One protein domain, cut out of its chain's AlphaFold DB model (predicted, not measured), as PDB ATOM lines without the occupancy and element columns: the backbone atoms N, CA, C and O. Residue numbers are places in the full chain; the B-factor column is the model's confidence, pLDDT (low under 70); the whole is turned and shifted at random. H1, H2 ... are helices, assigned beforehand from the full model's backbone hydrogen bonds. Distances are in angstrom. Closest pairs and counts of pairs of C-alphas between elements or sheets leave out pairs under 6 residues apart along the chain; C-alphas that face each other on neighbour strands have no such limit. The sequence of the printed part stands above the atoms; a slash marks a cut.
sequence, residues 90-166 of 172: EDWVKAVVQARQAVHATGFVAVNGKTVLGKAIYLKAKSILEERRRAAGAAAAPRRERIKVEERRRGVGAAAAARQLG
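AT A GLANCE: This is residues 90 to 166 of the 172 residues of the protein "Hypothetical protein" of Alexandrium catenella (UniProt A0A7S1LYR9). Two helices, H1 and the longer H2, cross at a steep angle, and beyond the far end of H2 the chain turns a corner into a third helix, H3, which sticks out as a free arm with no helix packed on it. A long loop, residues 103 to 115, leads round from the end of H1 to the start of H2. The printed part has 77 residues, with three named helices in the order H1, H2, H3 and no named strand; the class is all helix. The whole is extended, with a radius of gyration of the C-alphas of 19.3 A, and its outline is flat, spanning 56 by 32 by 16 A.

IN THESE COORDINATES: H1 is residues 90 to 102, 18.4 A from first to last C-alpha, and begins with C-alpha 90 at (136.340, 160.201, 160.083). H2 is residues 116 to 140, 36.0 A long, and begins with C-alpha 116 at (153.758, 177.539, 164.143). H3 is residues 143 to 164, 31.1 A long, and ends with C-alpha 164 at (143.930, 176.234, 118.673).

HOW THE PARTS SIT: H1 and H2 touch, and the closest C-alphas, those of Ala 95 and Ala 125, are 4.9 A apart. H2 touches H1 with residues 121 to 129 alone. The two run opposite ways at a steep tilt of 50 degrees. H2 and H3 are only just apart, with their closest C-alphas 8.3 A from each other. H1 and H3 are apart. In H1, H2 and H3 every O i to N i+4 pair is within hydrogen-bond range.

THE WHOLE: The C-alphas farthest apart, those of Phe 108 and Gly 166, are 58.3 A from each other. Residues 139 to 145 and 147 to 166 stand free; the body without them spans 42 by 16 by 16 A. The link from H1 to H2 is long and that from H2 to H3 is tight. The printed part has no cut. Its mean pLDDT is 82.3, with residues 139 to 164 and residue 166 under 70.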
ATOM      1  N   GLU A  90     135.434 160.854 161.021       93.19
ATOM      2  CA  GLU A  90     136.340 160.201 160.083       93.19
ATOM      3  C   GLU A  90     137.000 161.181 159.105       93.19
ATOM      4  O   GLU A  90     138.216 161.124 158.905       93.19
ATOM      5  N   ASP A  91     136.228 162.108 158.536       93.50
ATOM      6  CA  ASP A  91     136.744 163.072 157.563       93.50
ATOM      7  C   ASP A  91     137.778 164.013 158.168       93.50
ATOM      8  O   ASP A  91     138.843 164.225 157.581       93.50
ATOM      9  N   TRP A  92     137.507 164.517 159.373       94.81
ATOM     10  CA  TRP A  92     138.437 165.374 160.100       94.81
ATOM     11  C   TRP A  92     139.724 164.629 160.459       94.81
ATOM     12  O   TRP A  92     140.820 165.135 160.226       94.81
ATOM     13  N   VAL A  93     139.614 163.397 160.964       95.44
ATOM     14  CA  VAL A  93     140.783 162.579 161.325       95.44
ATOM     15  C   VAL A  93     141.659 162.315 160.104       95.44
ATOM     16  O   VAL A  93     142.872 162.510 160.163       95.44
ATOM     17  N   LYS A  94     141.057 161.929 158.974       95.06
ATOM     18  CA  LYS A  94     141.788 161.709 157.722       95.06
ATOM     19  C   LYS A  94     142.462 162.991 157.219       95.06
ATOM     20  O   LYS A  94     143.607 162.923 156.780       95.06
ATOM     21  N   ALA A  95     141.788 164.139 157.301       96.00
ATOM     22  CA  ALA A  95     142.359 165.426 156.905       96.00
ATOM     23  C   ALA A  95     143.568 165.811 157.773       96.00
ATOM     24  O   ALA A  95     144.590 166.247 157.250       96.00
ATOM     25  N   VAL A  96     143.499 165.583 159.089       95.62
ATOM     26  CA  VAL A  96     144.619 165.842 160.009       95.62
ATOM     27  C   VAL A  96     145.805 164.913 159.737       95.62
ATOM     28  O   VAL A  96     146.947 165.367 159.783       95.62
ATOM     29  N   VAL A  97     145.565 163.635 159.426       95.06
ATOM     30  CA  VAL A  97     146.635 162.692 159.047       95.06
ATOM     31  C   VAL A  97     147.333 163.151 157.765       95.06
ATOM     32  O   VAL A  97     148.560 163.224 157.740       95.06
ATOM     33  N   GLN A  98     146.569 163.536 156.739       95.31
ATOM     34  CA  GLN A  98     147.122 164.060 155.486       95.31
ATOM     35  C   GLN A  98     147.887 165.375 155.697       95.31
ATOM     36  O   GLN A  98     148.989 165.541 155.183       95.31
ATOM     37  N   ALA A  99     147.354 166.290 156.509       95.75
ATOM     38  CA  ALA A  99     148.030 167.540 156.844       95.75
ATOM     39  C   ALA A  99     149.346 167.303 157.601       95.75
ATOM     40  O   ALA A  99     150.346 167.957 157.315       95.75
ATOM     41  N   ARG A 100     149.380 166.341 158.533       95.31
ATOM     42  CA  ARG A 100     150.612 165.960 159.244       95.31
ATOM     43  C   ARG A 100     151.677 165.404 158.307       95.31
ATOM     44  O   ARG A 100     152.845 165.729 158.489       95.31
ATOM     45  N   GLN A 101     151.270 164.597 157.327       94.06
ATOM     46  CA  GLN A 101     152.171 164.069 156.303       94.06
ATOM     47  C   GLN A 101     152.731 165.193 155.425       94.06
ATOM     48  O   GLN A 101     153.937 165.246 155.229       94.06
ATOM     49  N   ALA A 102     151.887 166.128 154.978       94.19
ATOM     50  CA  ALA A 102     152.302 167.250 154.131       94.19
ATOM     51  C   ALA A 102     153.249 168.242 154.832       94.19
ATOM     52  O   ALA A 102     154.085 168.858 154.185       94.19
ATOM     53  N   VAL A 103     153.104 168.415 156.149       91.88
ATOM     54  CA  VAL A 103     153.954 169.307 156.962       91.88
ATOM     55  C   VAL A 103     155.169 168.560 157.543       91.88
ATOM     56  O   VAL A 103     155.997 169.169 158.211       91.88
ATOM     57  N   HIS A 104     155.291 167.247 157.309       92.94
ATOM     58  CA  HIS A 104     156.360 166.391 157.843       92.94
ATOM     59  C   HIS A 104     156.551 166.517 159.367       92.94
ATOM     60  O   HIS A 104     157.664 166.544 159.885       92.94
ATOM     61  N   ALA A 105     155.446 166.598 160.114       90.00
ATOM     62  CA  ALA A 105     155.496 166.797 161.559       90.00
ATOM     63  C   ALA A 105     155.882 165.505 162.302       90.00
ATOM     64  O   ALA A 105     155.110 164.542 162.332       90.00
ATOM     65  N   THR A 106     157.041 165.508 162.964       89.75
ATOM     66  CA  THR A 106     157.525 164.401 163.800       89.75
ATOM     67  C   THR A 106     157.127 164.576 165.265       89.75
ATOM     68  O   THR A 106     157.169 165.677 165.811       89.75
ATOM     69  N   GLY A 107     156.764 163.476 165.925       91.50
ATOM     70  CA  GLY A 107     156.402 163.480 167.341       91.50
ATOM     71  C   GLY A 107     155.056 164.149 167.650       91.50
ATOM     72  O   GLY A 107     154.142 164.249 166.816       91.50
ATOM     73  N   PHE A 108     154.907 164.561 168.908       93.38
ATOM     74  CA  PHE A 108     153.689 165.199 169.385       93.38
ATOM     75  C   PHE A 108     153.656 166.679 168.987       93.38
ATOM     76  O   PHE A 108     154.581 167.433 169.263       93.38
ATOM     77  N   VAL A 109     152.549 167.099 168.369       92.81
ATOM     78  CA  VAL A 109     152.303 168.496 167.979       92.81
ATOM     79  C   VAL A 109     150.841 168.807 168.264       92.81
ATOM     80  O   VAL A 109     149.948 168.121 167.755       92.81
ATOM     81  N   ALA A 110     150.596 169.834 169.074       93.75
ATOM     82  CA  ALA A 110     149.251 170.287 169.396       93.75
ATOM     83  C   ALA A 110     148.609 170.965 168.174       93.75
ATOM     84  O   ALA A 110     149.110 171.973 167.672       93.75
ATOM     85  N   VAL A 111     147.492 170.415 167.692       93.12
ATOM     86  CA  VAL A 111     146.730 170.995 166.573       93.12
ATOM     87  C   VAL A 111     146.119 172.322 167.023       93.12
ATOM     88  O   VAL A 111     145.488 172.375 168.074       93.12
ATOM     89  N   ASN A 112     146.311 173.383 166.231       92.94
ATOM     90  CA  ASN A 112     145.923 174.757 166.581       92.94
ATOM     91  C   ASN A 112     146.533 175.262 167.908       92.94
ATOM     92  O   ASN A 112     145.939 176.069 168.621       92.94
ATOM     93  N   GLY A 113     147.715 174.753 168.268       91.25
ATOM     94  CA  GLY A 113     148.455 175.200 169.443       91.25
ATOM     95  C   GLY A 113     149.211 176.517 169.231       91.25
ATOM     96  O   GLY A 113     149.108 177.182 168.201       91.25
ATOM     97  N   LYS A 114     150.043 176.875 170.217       92.25
ATOM     98  CA  LYS A 114     150.897 178.079 170.171       92.25
ATOM     99  C   LYS A 114     151.993 177.988 169.102       92.25
ATOM    100  O   LYS A 114     152.386 178.999 168.530       92.25
ATOM    101  N   THR A 115     152.459 176.773 168.816       92.75
ATOM    102  CA  THR A 115     153.520 176.485 167.842       92.75
ATOM    103  C   THR A 115     153.079 176.761 166.405       92.75
ATOM    104  O   THR A 115     151.960 176.400 166.029       92.75
ATOM    105  N   VAL A 116     153.990 177.280 165.577       92.69
ATOM    106  CA  VAL A 116     153.758 177.539 164.143       92.69
ATOM    107  C   VAL A 116     153.334 176.266 163.401       92.69
ATOM    108  O   VAL A 116     152.341 176.282 162.678       92.69
ATOM    109  N   LEU A 117     153.999 175.136 163.668       92.25
ATOM    110  CA  LEU A 117     153.651 173.832 163.083       92.25
ATOM    111  C   LEU A 117     152.207 173.415 163.400       92.25
ATOM    112  O   LEU A 117     151.467 172.985 162.519       92.25
ATOM    113  N   GLY A 118     151.775 173.592 164.651       93.62
ATOM    114  CA  GLY A 118     150.410 173.284 165.083       93.62
ATOM    115  C   GLY A 118     149.340 174.112 164.364       93.62
ATOM    116  O   GLY A 118     148.287 173.577 164.005       93.62
ATOM    117  N   LYS A 119     149.622 175.398 164.114       94.88
ATOM    118  CA  LYS A 119     148.754 176.286 163.325       94.88
ATOM    119  C   LYS A 119     148.737 175.883 161.848       94.88
ATOM    120  O   LYS A 119     147.660 175.781 161.266       94.88
ATOM    121  N   ALA A 120     149.895 175.566 161.267       94.88
ATOM    122  CA  ALA A 120     150.011 175.120 159.877       94.88
ATOM    123  C   ALA A 120     149.214 173.829 159.609       94.88
ATOM    124  O   ALA A 120     148.442 173.764 158.652       94.88
ATOM    125  N   ILE A 121     149.321 172.833 160.500       95.81
ATOM    126  CA  ILE A 121     148.545 171.585 160.413       95.81
ATOM    127  C   ILE A 121     147.042 171.878 160.436       95.81
ATOM    128  O   ILE A 121     146.296 171.302 159.649       95.81
ATOM    129  N   TYR A 122     146.586 172.771 161.320       95.62
ATOM    130  CA  TYR A 122     145.168 173.104 161.436       95.62
ATOM    131  C   TYR A 122     144.616 173.767 160.170       95.62
ATOM    132  O   TYR A 122     143.567 173.356 159.670       95.62
ATOM    133  N   LEU A 123     145.333 174.756 159.628       96.50
ATOM    134  CA  LEU A 123     144.937 175.448 158.400       96.50
ATOM    135  C   LEU A 123     144.890 174.484 157.206       96.50
ATOM    136  O   LEU A 123     143.901 174.460 156.475       96.50
ATOM    137  N   LYS A 124     145.908 173.627 157.058       95.25
ATOM    138  CA  LYS A 124     145.957 172.626 155.984       95.25
ATOM    139  C   LYS A 124     144.877 171.551 156.140       95.25
ATOM    140  O   LYS A 124     144.249 171.161 155.163       95.25
ATOM    141  N   ALA A 125     144.603 171.094 157.362       96.50
ATOM    142  CA  ALA A 125     143.524 170.141 157.617       96.50
ATOM    143  C   ALA A 125     142.149 170.739 157.276       96.50
ATOM    144  O   ALA A 125     141.319 170.061 156.672       96.50
ATOM    145  N   LYS A 126     141.917 172.018 157.606       96.19
ATOM    146  CA  LYS A 126     140.703 172.736 157.196       96.19
ATOM    147  C   LYS A 126     140.574 172.834 155.680       96.19
ATOM    148  O   LYS A 126     139.487 172.575 155.175       96.19
ATOM    149  N   SER A 127     141.649 173.155 154.957       96.00
ATOM    150  CA  SER A 127     141.586 173.245 153.492       96.00
ATOM    151  C   SER A 127     141.204 171.902 152.865       96.00
ATOM    152  O   SER A 127     140.288 171.852 152.051       96.00
ATOM    153  N   ILE A 128     141.812 170.802 153.325       95.44
ATOM    154  CA  ILE A 128     141.500 169.440 152.861       95.44
ATOM    155  C   ILE A 128     140.049 169.063 153.182       95.44
ATOM    156  O   ILE A 128     139.376 168.426 152.374       95.44
ATOM    157  N   LEU A 129     139.545 169.434 154.363       94.06
ATOM    158  CA  LEU A 129     138.157 169.167 154.738       94.06
ATOM    159  C   LEU A 129     137.183 169.911 153.819       94.06
ATOM    160  O   LEU A 129     136.212 169.319 153.355       94.06
ATOM    161  N   GLU A 130     137.443 171.187 153.542       94.00
ATOM    162  CA  GLU A 130     136.622 171.988 152.634       94.00
ATOM    163  C   GLU A 130     136.694 171.464 151.195       94.00
ATOM    164  O   GLU A 130     135.666 171.340 150.538       94.00
ATOM    165  N   GLU A 131     137.872 171.056 150.717       92.81
ATOM    166  CA  GLU A 131     138.032 170.371 149.429       92.81
ATOM    167  C   GLU A 131     137.221 169.073 149.372       92.81
ATOM    168  O   GLU A 131     136.505 168.839 148.401       92.81
ATOM    169  N   ARG A 132     137.257 168.253 150.429       90.00
ATOM    170  CA  ARG A 132     136.456 167.023 150.518       90.00
ATOM    171  C   ARG A 132     134.963 167.298 150.586       90.00
ATOM    172  O   ARG A 132     134.204 166.585 149.943       90.00
ATOM    173  N   ARG A 133     134.532 168.323 151.324       88.75
ATOM    174  CA  ARG A 133     133.125 168.750 151.381       88.75
ATOM    175  C   ARG A 133     132.643 169.232 150.020       88.75
ATOM    176  O   ARG A 133     131.575 168.819 149.582       88.75
ATOM    177  N   ARG A 134     133.446 170.042 149.325       90.25
ATOM    178  CA  ARG A 134     133.165 170.476 147.951       90.25
ATOM    179  C   ARG A 134     133.116 169.290 146.999       90.25
ATOM    180  O   ARG A 134     132.172 169.198 146.226       90.25
ATOM    181  N   ALA A 135     134.073 168.368 147.079       86.56
ATOM    182  CA  ALA A 135     134.086 167.157 146.267       86.56
ATOM    183  C   ALA A 135     132.869 166.266 146.558       86.56
ATOM    184  O   ALA A 135     132.268 165.759 145.622       86.56
ATOM    185  N   ALA A 136     132.457 166.127 147.820       83.56
ATOM    186  CA  ALA A 136     131.271 165.376 148.221       83.56
ATOM    187  C   ALA A 136     129.972 166.042 147.740       83.56
ATOM    188  O   ALA A 136     129.107 165.361 147.200       83.56
ATOM    189  N   GLY A 137     129.845 167.368 147.849       79.81
ATOM    190  CA  GLY A 137     128.714 168.115 147.286       79.81
ATOM    191  C   GLY A 137     128.670 168.014 145.759       79.81
ATOM    192  O   GLY A 137     127.643 167.679 145.169       79.81
ATOM    193  N   ALA A 138     129.828 168.164 145.116       75.31
ATOM    194  CA  ALA A 138     130.002 167.928 143.695       75.31
ATOM    195  C   ALA A 138     129.869 166.454 143.309       75.31
ATOM    196  O   ALA A 138     129.736 166.225 142.115       75.31
ATOM    197  N   ALA A 139     129.875 165.489 144.248       68.75
ATOM    198  CA  ALA A 139     129.616 164.039 144.112       68.75
ATOM    199  C   ALA A 139     128.149 163.641 144.397       68.75
ATOM    200  O   ALA A 139     127.663 162.640 143.867       68.75
ATOM    201  N   ALA A 140     127.418 164.486 145.124       64.75
ATOM    202  CA  ALA A 140     125.996 164.345 145.419       64.75
ATOM    203  C   ALA A 140     125.075 164.995 144.368       64.75
ATOM    204  O   ALA A 140     123.907 164.627 144.286       64.75
ATOM    205  N   ALA A 141     125.584 165.915 143.535       65.00
ATOM    206  CA  ALA A 141     124.824 166.479 142.413       65.00
ATOM    207  C   ALA A 141     124.237 165.359 141.522       65.00
ATOM    208  O   ALA A 141     124.954 164.382 141.235       65.00
ATOM    209  N   PRO A 142     122.963 165.468 141.095       62.38
ATOM    210  CA  PRO A 142     122.267 164.398 140.396       62.38
ATOM    211  C   PRO A 142     123.038 163.986 139.140       62.38
ATOM    212  O   PRO A 142     123.587 164.818 138.419       62.38
ATOM    213  N   ARG A 143     123.084 162.679 138.855       57.09
ATOM    214  CA  ARG A 143     123.886 162.094 137.760       57.09
ATOM    215  C   ARG A 143     123.637 162.766 136.400       57.09
ATOM    216  O   ARG A 143     124.567 162.894 135.615       57.09
ATOM    217  N   ARG A 144     122.418 163.259 136.156       55.16
ATOM    218  CA  ARG A 144     122.054 164.043 134.958       55.16
ATOM    219  C   ARG A 144     122.793 165.381 134.858       55.16
ATOM    220  O   ARG A 144     123.180 165.786 133.770       55.16
ATOM    221  N   GLU A 145     122.996 166.054 135.981       61.06
ATOM    222  CA  GLU A 145     123.685 167.342 136.037       61.06
ATOM    223  C   GLU A 145     125.200 167.167 135.934       61.06
ATOM    224  O   GLU A 145     125.855 167.934 135.236       61.06
ATOM    225  N   ARG A 146     125.746 166.075 136.490       58.44
ATOM    226  CA  ARG A 146     127.138 165.664 136.227       58.44
ATOM    227  C   ARG A 146     127.404 165.472 134.741       58.44
ATOM    228  O   ARG A 146     128.367 166.033 134.240       58.44
ATOM    229  N   ILE A 147     126.545 164.709 134.056       63.88
ATOM    230  CA  ILE A 147     126.700 164.402 132.627       63.88
ATOM    231  C   ILE A 147     126.613 165.691 131.801       63.88
ATOM    232  O   ILE A 147     127.501 165.939 130.998       63.88
ATOM    233  N   LYS A 148     125.647 166.582 132.078       66.25
ATOM    234  CA  LYS A 148     125.561 167.895 131.409       66.25
ATOM    235  C   LYS A 148     126.778 168.791 131.658       66.25
ATOM    236  O   LYS A 148     127.216 169.487 130.744       66.25
ATOM    237  N   VAL A 149     127.317 168.820 132.881       66.31
ATOM    238  CA  VAL A 149     128.522 169.607 133.213       66.31
ATOM    239  C   VAL A 149     129.757 169.022 132.527       66.31
ATOM    240  O   VAL A 149     130.603 169.774 132.043       66.31
ATOM    241  N   GLU A 150     129.859 167.697 132.451       63.22
ATOM    242  CA  GLU A 150     130.962 167.000 131.794       63.22
ATOM    243  C   GLU A 150     130.900 167.146 130.264       63.22
ATOM    244  O   GLU A 150     131.916 167.449 129.642       63.22
ATOM    245  N   GLU A 151     129.712 167.058 129.661       64.19
ATOM    246  CA  GLU A 151     129.469 167.341 128.240       64.19
ATOM    247  C   GLU A 151     129.725 168.812 127.893       64.19
ATOM    248  O   GLU A 151     130.391 169.089 126.899       64.19
ATOM    249  N   ARG A 152     129.300 169.770 128.734       63.56
ATOM    250  CA  ARG A 152     129.648 171.192 128.552       63.56
ATOM    251  C   ARG A 152     131.152 171.428 128.645       63.56
ATOM    252  O   ARG A 152     131.690 172.169 127.832       63.56
ATOM    253  N   ARG A 153     131.850 170.795 129.593       65.38
ATOM    254  CA  ARG A 153     133.317 170.892 129.693       65.38
ATOM    255  C   ARG A 153     134.020 170.276 128.484       65.38
ATOM    256  O   ARG A 153     134.974 170.872 127.995       65.38
ATOM    257  N   ARG A 154     133.539 169.138 127.972       68.00
ATOM    258  CA  ARG A 154     134.050 168.522 126.735       68.00
ATOM    259  C   ARG A 154     133.772 169.389 125.507       68.00
ATOM    260  O   ARG A 154     134.662 169.534 124.683       68.00
ATOM    261  N   GLY A 155     132.603 170.024 125.418       65.94
ATOM    262  CA  GLY A 155     132.259 170.956 124.340       65.94
ATOM    263  C   GLY A 155     133.115 172.225 124.345       65.94
ATOM    264  O   GLY A 155     133.625 172.623 123.303       65.94
ATOM    265  N   VAL A 156     133.353 172.826 125.517       65.75
ATOM    266  CA  VAL A 156     134.250 173.989 125.654       65.75
ATOM    267  C   VAL A 156     135.705 173.600 125.376       65.75
ATOM    268  O   VAL A 156     136.412 174.343 124.703       65.75
ATOM    269  N   GLY A 157     136.146 172.419 125.824       63.22
ATOM    270  CA  GLY A 157     137.476 171.883 125.517       63.22
ATOM    271  C   GLY A 157     137.673 171.566 124.031       63.22
ATOM    272  O   GLY A 157     138.721 171.881 123.479       63.22
ATOM    273  N   ALA A 158     136.655 171.018 123.362       63.66
ATOM    274  CA  ALA A 158     136.671 170.755 121.924       63.66
ATOM    275  C   ALA A 158     136.653 172.052 121.102       63.66
ATOM    276  O   ALA A 158     137.401 172.170 120.137       63.66
ATOM    277  N   ALA A 159     135.867 173.053 121.509       61.56
ATOM    278  CA  ALA A 159     135.865 174.370 120.877       61.56
ATOM    279  C   ALA A 159     137.199 175.109 121.081       61.56
ATOM    280  O   ALA A 159     137.694 175.743 120.153       61.56
ATOM    281  N   ALA A 160     137.811 175.000 122.264       64.38
ATOM    282  CA  ALA A 160     139.143 175.537 122.527       64.38
ATOM    283  C   ALA A 160     140.217 174.834 121.679       64.38
ATOM    284  O   ALA A 160     141.027 175.512 121.055       64.38
ATOM    285  N   ALA A 161     140.173 173.502 121.569       63.47
ATOM    286  CA  ALA A 161     141.084 172.732 120.723       63.47
ATOM    287  C   ALA A 161     140.903 173.040 119.223       63.47
ATOM    288  O   ALA A 161     141.886 173.204 118.506       63.47
ATOM    289  N   ALA A 162     139.664 173.197 118.744       65.19
ATOM    290  CA  ALA A 162     139.371 173.567 117.357       65.19
ATOM    291  C   ALA A 162     139.825 174.999 117.018       65.19
ATOM    292  O   ALA A 162     140.299 175.245 115.910       65.19
ATOM    293  N   ARG A 163     139.748 175.934 117.977       68.69
ATOM    294  CA  ARG A 163     140.328 177.285 117.848       68.69
ATOM    295  C   ARG A 163     141.854 177.247 117.803       68.69
ATOM    296  O   ARG A 163     142.456 177.948 117.001       68.69
ATOM    297  N   GLN A 164     142.474 176.397 118.619       65.00
ATOM    298  CA  GLN A 164     143.930 176.234 118.673       65.00
ATOM    299  C   GLN A 164     144.497 175.576 117.403       65.00
ATOM    300  O   GLN A 164     145.617 175.877 117.004       65.00
ATOM    301  N   LEU A 165     143.703 174.728 116.743       72.69
ATOM    302  CA  LEU A 165     143.999 174.132 115.435       72.69
ATOM    303  C   LEU A 165     143.557 175.008 114.246       72.69
ATOM    304  O   LEU A 165     143.647 174.570 113.103       72.69
ATOM    305  N   GLY A 166     143.078 176.235 114.490       64.50
ATOM    306  CA  GLY A 166     142.730 177.198 113.439       64.50
ATOM    307  C   GLY A 166     141.486 176.852 112.610       64.50
ATOM    308  O   GLY A 166     141.280 177.438 111.552       64.50
TER     309      GLY A 166